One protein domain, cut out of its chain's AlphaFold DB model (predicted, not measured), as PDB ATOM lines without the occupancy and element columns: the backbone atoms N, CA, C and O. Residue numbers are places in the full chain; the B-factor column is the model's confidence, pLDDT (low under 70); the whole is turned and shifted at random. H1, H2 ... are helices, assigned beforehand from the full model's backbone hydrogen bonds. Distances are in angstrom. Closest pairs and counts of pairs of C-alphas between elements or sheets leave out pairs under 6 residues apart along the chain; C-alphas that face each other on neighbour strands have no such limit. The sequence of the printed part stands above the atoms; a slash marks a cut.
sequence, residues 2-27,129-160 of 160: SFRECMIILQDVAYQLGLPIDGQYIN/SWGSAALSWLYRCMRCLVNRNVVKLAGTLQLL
ATOM      1  N   SER A   2      42.395  -8.622  19.341       38.41
ATOM      2  CA  SER A   2      42.936  -7.418  19.979       38.41
ATOM      3  C   SER A   2      41.953  -6.942  21.048       38.41
ATOM      4  O   SER A   2      40.783  -6.730  20.729       38.41
ATOM      5  N   PHE A   3      42.414  -6.763  22.285       43.78
ATOM      6  CA  PHE A   3      41.691  -5.976  23.282       43.78
ATOM      7  C   PHE A   3      41.523  -4.564  22.713       43.78
ATOM      8  O   PHE A   3      42.472  -3.786  22.668       43.78
ATOM      9  N   ARG A   4      40.337  -4.261  22.184       46.03
ATOM     10  CA  ARG A   4      39.957  -2.892  21.850       46.03
ATOM     11  C   ARG A   4      39.679  -2.235  23.195       46.03
ATOM     12  O   ARG A   4      38.685  -2.565  23.834       46.03
ATOM     13  N   GLU A   5      40.596  -1.403  23.669       52.03
ATOM     14  CA  GLU A   5      40.365  -0.556  24.837       52.03
ATOM     15  C   GLU A   5      39.161   0.338  24.515       52.03
ATOM     16  O   GLU A   5      39.264   1.282  23.733       52.03
ATOM     17  N   CYS A   6      37.980  -0.020  25.020       58.91
ATOM     18  CA  CYS A   6      36.800   0.817  24.868       58.91
ATOM     19  C   CYS A   6      36.961   1.983  25.847       58.91
ATOM     20  O   CYS A   6      36.756   1.831  27.053       58.91
ATOM     21  N   MET A   7      37.431   3.125  25.348       67.56
ATOM     22  CA  MET A   7      37.503   4.356  26.124       67.56
ATOM     23  C   MET A   7      36.083   4.905  26.264       67.56
ATOM     24  O   MET A   7      35.613   5.619  25.389       67.56
ATOM     25  N   ILE A   8      35.400   4.535  27.349       76.31
ATOM     26  CA  ILE A   8      34.097   5.111  27.708       76.31
ATOM     27  C   ILE A   8      34.331   6.579  28.068       76.31
ATOM     28  O   ILE A   8      35.085   6.868  28.999       76.31
ATOM     29  N   ILE A   9      33.717   7.502  27.332       83.38
ATOM     30  CA  ILE A   9      33.833   8.941  27.582       83.38
ATOM     31  C   ILE A   9      32.600   9.480  28.312       83.38
ATOM     32  O   ILE A   9      31.555   8.843  28.403       83.38
ATOM     33  N   LEU A  10      32.718  10.695  28.848       82.19
ATOM     34  CA  LEU A  10      31.664  11.336  29.639       82.19
ATOM     35  C   LEU A  10      30.338  11.485  28.866       82.19
ATOM     36  O   LEU A  10      29.266  11.385  29.457       82.19
ATOM     37  N   GLN A  11      30.413  11.658  27.543       82.19
ATOM     38  CA  GLN A  11      29.245  11.710  26.658       82.19
ATOM     39  C   GLN A  11      28.502  10.370  26.591       82.19
ATOM     40  O   GLN A  11      27.273  10.372  26.591       82.19
ATOM     41  N   ASP A  12      29.219   9.242  26.607       83.44
ATOM     42  CA  ASP A  12      28.600   7.911  26.627       83.44
ATOM     43  C   ASP A  12      27.825   7.710  27.930       83.44
ATOM     44  O   ASP A  12      26.682   7.261  27.921       83.44
ATOM     45  N   VAL A  13      28.408   8.139  29.054       80.81
ATOM     46  CA  VAL A  13      27.758   8.078  30.371       80.81
ATOM     47  C   VAL A  13      26.514   8.964  30.422       80.81
ATOM     48  O   VAL A  13      25.480   8.523  30.928       80.81
ATOM     49  N   ALA A  14      26.577  10.182  29.876       83.56
ATOM     50  CA  ALA A  14      25.411  11.060  29.768       83.56
ATOM     51  C   ALA A  14      24.301  10.418  28.930       83.56
ATOM     52  O   ALA A  14      23.142  10.412  29.335       83.56
ATOM     53  N   TYR A  15      24.661   9.854  27.777       82.44
ATOM     54  CA  TYR A  15      23.708   9.253  26.853       82.44
ATOM     55  C   TYR A  15      23.064   7.982  27.425       82.44
ATOM     56  O   TYR A  15      21.857   7.795  27.309       82.44
ATOM     57  N   GLN A  16      23.852   7.116  28.064       81.50
ATOM     58  CA  GLN A  16      23.388   5.815  28.550       81.50
ATOM     59  C   GLN A  16      22.675   5.899  29.904       81.50
ATOM     60  O   GLN A  16      21.711   5.169  30.124       81.50
ATOM     61  N   LEU A  17      23.132   6.766  30.816       79.81
ATOM     62  CA  LEU A  17      22.560   6.881  32.163       79.81
ATOM     63  C   LEU A  17      21.624   8.086  32.327       79.81
ATOM     64  O   LEU A  17      20.953   8.185  33.350       79.81
ATOM     65  N   GLY A  18      21.597   9.017  31.367       84.88
ATOM     66  CA  GLY A  18      20.825  10.260  31.476       84.88
ATOM     67  C   GLY A  18      21.293  11.173  32.615       84.88
ATOM     68  O   GLY A  18      20.538  12.030  33.066       84.88
ATOM     69  N   LEU A  19      22.510  10.962  33.129       86.56
ATOM     70  CA  LEU A  19      23.033  11.693  34.280       86.56
ATOM     71  C   LEU A  19      23.673  13.020  33.850       86.56
ATOM     72  O   LEU A  19      24.383  13.050  32.841       86.56
ATOM     73  N   PRO A  20      23.500  14.099  34.634       86.12
ATOM     74  CA  PRO A  20      24.157  15.372  34.364       86.12
ATOM     75  C   PRO A  20      25.678  15.221  34.435       86.12
ATOM     76  O   PRO A  20      26.232  14.624  35.367       86.12
ATOM     77  N   ILE A  21      26.348  15.762  33.423       86.12
ATOM     78  CA  ILE A  21      27.811  15.774  33.310       86.12
ATOM     79  C   ILE A  21      28.400  17.144  33.630       86.12
ATOM     80  O   ILE A  21      29.538  17.225  34.092       86.12
ATOM     81  N   ASP A  22      27.605  18.195  33.492       84.62
ATOM     82  CA  ASP A  22      27.941  19.542  33.925       84.62
ATOM     83  C   ASP A  22      27.443  19.746  35.358       84.62
ATOM     84  O   ASP A  22      26.326  19.353  35.693       84.62
ATOM     85  N   GLY A  23      28.275  20.324  36.226       86.12
ATOM     86  CA  GLY A  23      27.889  20.593  37.608       86.12
ATOM     87  C   GLY A  23      29.030  20.492  38.611       86.12
ATOM     88  O   GLY A  23      30.196  20.294  38.266       86.12
ATOM     89  N   GLN A  24      28.675  20.625  39.885       86.62
ATOM     90  CA  GLN A  24      29.602  20.511  41.001       86.62
ATOM     91  C   GLN A  24      30.156  19.090  41.112       86.62
ATOM     92  O   GLN A  24      29.450  18.095  40.915       86.62
ATOM     93  N   TYR A  25      31.438  18.989  41.452       82.19
ATOM     94  CA  TYR A  25      32.091  17.703  41.644       82.19
ATOM     95  C   TYR A  25      31.565  16.993  42.897       82.19
ATOM     96  O   TYR A  25      31.483  17.580  43.975       82.19
ATOM     97  N   ILE A  26      31.271  15.700  42.758       83.19
ATOM     98  CA  ILE A  26      30.895  14.829  43.874       83.19
ATOM     99  C   ILE A  26      32.170  14.273  44.495       83.19
ATOM    100  O   ILE A  26      32.854  13.428  43.913       83.19
ATOM    101  N   ASN A  27      32.489  14.719  45.707       70.25
ATOM    102  CA  ASN A  27      33.613  14.174  46.445       70.25
ATOM    103  C   ASN A  27      33.265  12.786  47.004       70.25
ATOM    104  O   ASN A  27      32.416  12.631  47.882       70.25
ATOM    105  N   SER A 129      27.589  16.840  39.119       90.44
ATOM    106  CA  SER A 129      28.045  16.054  37.972       90.44
ATOM    107  C   SER A 129      28.040  14.548  38.291       90.44
ATOM    108  O   SER A 129      29.082  13.910  38.487       90.44
ATOM    109  N   TRP A 130      26.843  13.959  38.375       90.12
ATOM    110  CA  TRP A 130      26.652  12.525  38.626       90.12
ATOM    111  C   TRP A 130      27.299  11.647  37.551       90.12
ATOM    112  O   TRP A 130      27.829  10.585  37.874       90.12
ATOM    113  N   GLY A 131      27.319  12.100  36.293       88.69
ATOM    114  CA  GLY A 131      27.971  11.387  35.196       88.69
ATOM    115  C   GLY A 131      29.488  11.297  35.378       88.69
ATOM    116  O   GLY A 131      30.064  10.219  35.227       88.69
ATOM    117  N   SER A 132      30.143  12.382  35.807       88.00
ATOM    118  CA  SER A 132      31.589  12.363  36.091       88.00
ATOM    119  C   SER A 132      31.923  11.470  37.282       88.00
ATOM    120  O   SER A 132      32.935  10.761  37.274       88.00
ATOM    121  N   ALA A 133      31.057  11.464  38.300       88.44
ATOM    122  CA  ALA A 133      31.194  10.580  39.449       88.44
ATOM    123  C   ALA A 133      31.069   9.106  39.035       88.44
ATOM    124  O   ALA A 133      31.928   8.296  39.396       88.44
ATOM    125  N   ALA A 134      30.048   8.767  38.239       87.31
ATOM    126  CA  ALA A 134      29.827   7.421  37.710       87.31
ATOM    127  C   ALA A 134      31.014   6.949  36.858       87.31
ATOM    128  O   ALA A 134      31.535   5.856  37.083       87.31
ATOM    129  N   LEU A 135      31.520   7.800  35.960       85.94
ATOM    130  CA  LEU A 135      32.686   7.489  35.131       85.94
ATOM    131  C   LEU A 135      33.950   7.247  35.972       85.94
ATOM    132  O   LEU A 135      34.669   6.267  35.773       85.94
ATOM    133  N   SER A 136      34.205   8.106  36.962       86.38
ATOM    134  CA  SER A 136      35.343   7.954  37.881       86.38
ATOM    135  C   SER A 136      35.262   6.649  38.680       86.38
ATOM    136  O   SER A 136      36.271   5.963  38.877       86.38
ATOM    137  N   TRP A 137      34.058   6.277  39.123       84.06
ATOM    138  CA  TRP A 137      33.821   5.001  39.794       84.06
ATOM    139  C   TRP A 137      34.052   3.812  38.861       84.06
ATOM    140  O   TRP A 137      34.739   2.863  39.243       84.06
ATOM    141  N   LEU A 138      33.565   3.885  37.623       81.56
ATOM    142  CA  LEU A 138      33.751   2.850  36.611       81.56
ATOM    143  C   LEU A 138      35.237   2.588  36.336       81.56
ATOM    144  O   LEU A 138      35.678   1.438  36.386       81.56
ATOM    145  N   TYR A 139      36.041   3.638  36.147       81.69
ATOM    146  CA  TYR A 139      37.492   3.497  35.987       81.69
ATOM    147  C   TYR A 139      38.166   2.875  37.212       81.69
ATOM    148  O   TYR A 139      39.058   2.032  37.073       81.69
ATOM    149  N   ARG A 140      37.728   3.234  38.425       80.06
ATOM    150  CA  ARG A 140      38.221   2.605  39.657       80.06
ATOM    151  C   ARG A 140      37.891   1.110  39.686       80.06
ATOM    152  O   ARG A 140      38.770   0.309  40.005       80.06
ATOM    153  N   CYS A 141      36.663   0.735  39.337       77.06
ATOM    154  CA  CYS A 141      36.226  -0.656  39.252       77.06
ATOM    155  C   CYS A 141      37.048  -1.441  38.224       77.06
ATOM    156  O   CYS A 141      37.595  -2.491  38.565       77.06
ATOM    157  N   MET A 142      37.234  -0.897  37.018       78.75
ATOM    158  CA  MET A 142      38.072  -1.497  35.976       78.75
ATOM    159  C   MET A 142      39.515  -1.705  36.451       78.75
ATOM    160  O   MET A 142      40.055  -2.805  36.337       78.75
ATOM    161  N   ARG A 143      40.123  -0.698  37.091       72.12
ATOM    162  CA  ARG A 143      41.470  -0.827  37.671       72.12
ATOM    163  C   ARG A 143      41.542  -1.926  38.734       72.12
ATOM    164  O   ARG A 143      42.541  -2.638  38.816       72.12
ATOM    165  N   CYS A 144      40.505  -2.081  39.556       67.19
ATOM    166  CA  CYS A 144      40.441  -3.150  40.552       67.19
ATOM    167  C   CYS A 144      40.315  -4.552  39.933       67.19
ATOM    168  O   CYS A 144      40.838  -5.494  40.527       67.19
ATOM    169  N   LEU A 145      39.657  -4.694  38.778       63.28
ATOM    170  CA  LEU A 145      39.532  -5.968  38.055       63.28
ATOM    171  C   LEU A 145      40.839  -6.383  37.393       63.28
ATOM    172  O   LEU A 145      41.233  -7.538  37.487       63.28
ATOM    173  N   VAL A 146      41.537  -5.434  36.770       58.81
ATOM    174  CA  VAL A 146      42.829  -5.706  36.120       58.81
ATOM    175  C   VAL A 146      43.879  -6.145  37.148       58.81
ATOM    176  O   VAL A 146      44.745  -6.957  36.846       58.81
ATOM    177  N   ASN A 147      43.784  -5.652  38.388       56.38
ATOM    178  CA  ASN A 147      44.781  -5.899  39.432       56.38
ATOM    179  C   ASN A 147      44.445  -7.082  40.364       56.38
ATOM    180  O   ASN A 147      45.249  -7.449  41.220       56.38
ATOM    181  N   ARG A 148      43.246  -7.671  40.260       49.62
ATOM    182  CA  ARG A 148      42.845  -8.862  41.024       49.62
ATOM    183  C   ARG A 148      41.929  -9.719  40.156       49.62
ATOM    184  O   ARG A 148      40.842  -9.258  39.837       49.62
ATOM    185  N   ASN A 149      42.317 -10.966  39.872       46.56
ATOM    186  CA  ASN A 149      41.470 -12.014  39.277       46.56
ATOM    187  C   ASN A 149      40.147 -12.186  40.064       46.56
ATOM    188  O   ASN A 149      40.037 -13.057  40.923       46.56
ATOM    189  N   VAL A 150      39.152 -11.324  39.842       48.44
ATOM    190  CA  VAL A 150      37.889 -11.273  40.592       48.44
ATOM    191  C   VAL A 150      36.734 -11.210  39.598       48.44
ATOM    192  O   VAL A 150      36.645 -10.289  38.799       48.44
ATOM    193  N   VAL A 151      35.837 -12.196  39.689       48.56
ATOM    194  CA  VAL A 151      34.793 -12.522  38.694       48.56
ATOM    195  C   VAL A 151      33.428 -11.867  38.989       48.56
ATOM    196  O   VAL A 151      32.449 -12.153  38.313       48.56
ATOM    197  N   LYS A 152      33.298 -10.969  39.974       45.50
ATOM    198  CA  LYS A 152      32.002 -10.319  40.257       45.50
ATOM    199  C   LYS A 152      32.131  -8.815  40.476       45.50
ATOM    200  O   LYS A 152      32.693  -8.369  41.476       45.50
ATOM    201  N   LEU A 153      31.586  -8.067  39.520       49.84
ATOM    202  CA  LEU A 153      31.189  -6.669  39.640       49.84
ATOM    203  C   LEU A 153      29.706  -6.631  40.003       49.84
ATOM    204  O   LEU A 153      28.900  -7.282  39.343       49.84
ATOM    205  N   ALA A 154      29.357  -5.859  41.024       46.81
ATOM    206  CA  ALA A 154      28.011  -5.339  41.211       46.81
ATOM    207  C   ALA A 154      28.089  -3.817  40.995       46.81
ATOM    208  O   ALA A 154      29.017  -3.180  41.496       46.81
ATOM    209  N   GLY A 155      27.168  -3.264  40.202       61.12
ATOM    210  CA  GLY A 155      27.142  -1.856  39.771       61.12
ATOM    211  C   GLY A 155      27.543  -1.641  38.302       61.12
ATOM    212  O   GLY A 155      28.129  -2.547  37.715       61.12
ATOM    213  N   THR A 156      27.175  -0.480  37.724       49.25
ATOM    214  CA  THR A 156      27.296  -0.034  36.300       49.25
ATOM    215  C   THR A 156      27.970  -1.011  35.325       49.25
ATOM    216  O   THR A 156      28.999  -0.731  34.719       49.25
ATOM    217  N   LEU A 157      27.334  -2.167  35.151       50.09
ATOM    218  CA  LEU A 157      27.593  -3.149  34.101       50.09
ATOM    219  C   LEU A 157      26.682  -2.910  32.891       50.09
ATOM    220  O   LEU A 157      26.769  -3.634  31.915       50.09
ATOM    221  N   GLN A 158      25.818  -1.891  32.939       50.41
ATOM    222  CA  GLN A 158      24.946  -1.506  31.825       50.41
ATOM    223  C   GLN A 158      25.691  -0.798  30.676       50.41
ATOM    224  O   GLN A 158      25.069  -0.496  29.664       50.41
ATOM    225  N   LEU A 159      26.991  -0.516  30.831       46.91
ATOM    226  CA  LEU A 159      27.807   0.223  29.854       46.91
ATOM    227  C   LEU A 159      28.792  -0.672  29.069       46.91
ATOM    228  O   LEU A 159      29.554  -0.150  28.257       46.91
ATOM    229  N   LEU A 160      28.813  -1.988  29.328       43.72
ATOM    230  CA  LEU A 160      29.627  -2.994  28.621       43.72
ATOM    231  C   LEU A 160      28.735  -3.878  27.747       43.72
ATOM    232  O   LEU A 160      29.180  -4.203  26.626       43.72
TER     233      LEU A 160
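What this domain is: This is residues 2 to 27 and 129 to 160 of the 160 residues of the protein "PMD domain-containing protein" of Arachis hypogaea (UniProt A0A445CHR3). An extended lead-in, residues 2 to 9, runs to a short helix, H1, which is set crosswise at the first end of a much longer helix, H2. Residues 146 to 152, of which 146 is the last of H2, stick out, and the unnamed stretch that follows H2, residues 147 to 160, folds back as a tail without a named element. The printed part has 58 residues with two named helices, H1 then H2, and no named strand; the class is all helix, though the helices hold 25 residues, under half. It is only just compact, close to loose, with a radius of gyration of the C-alphas of 12.3 A and spans of 35 by 26 by 15 A.

How they stand to each other: H1, residues 10 to 17, touches H2, residues 130 to 146, which meets it with residues 131 to 135 alone. Their closest C-alphas, those of Val 13 and Gly 131, are 5.9 A apart. Their lines are about perpendicular, at 82 degrees. In H1 and H2 every O i to N i+4 pair is within hydrogen-bond range.

Where its parts are: H1 begins at C-alpha 10 (31.664, 11.336, 29.639) and is 10.4 A long. H2 is 24.5 A long and ends at C-alpha 146 (42.829, -5.706, 36.120).

The domain as a whole: The two farthest C-alphas, of Ser 2 and Gln 24, are 37.4 A apart. The link from H1 to H2 runs across the cut: residues 28 to 128 are not printed, and C-alphas 27 and 129 are 10.3 A apart. The model's pLDDT is under 70 at residues 2 to 7 and 144 to 160.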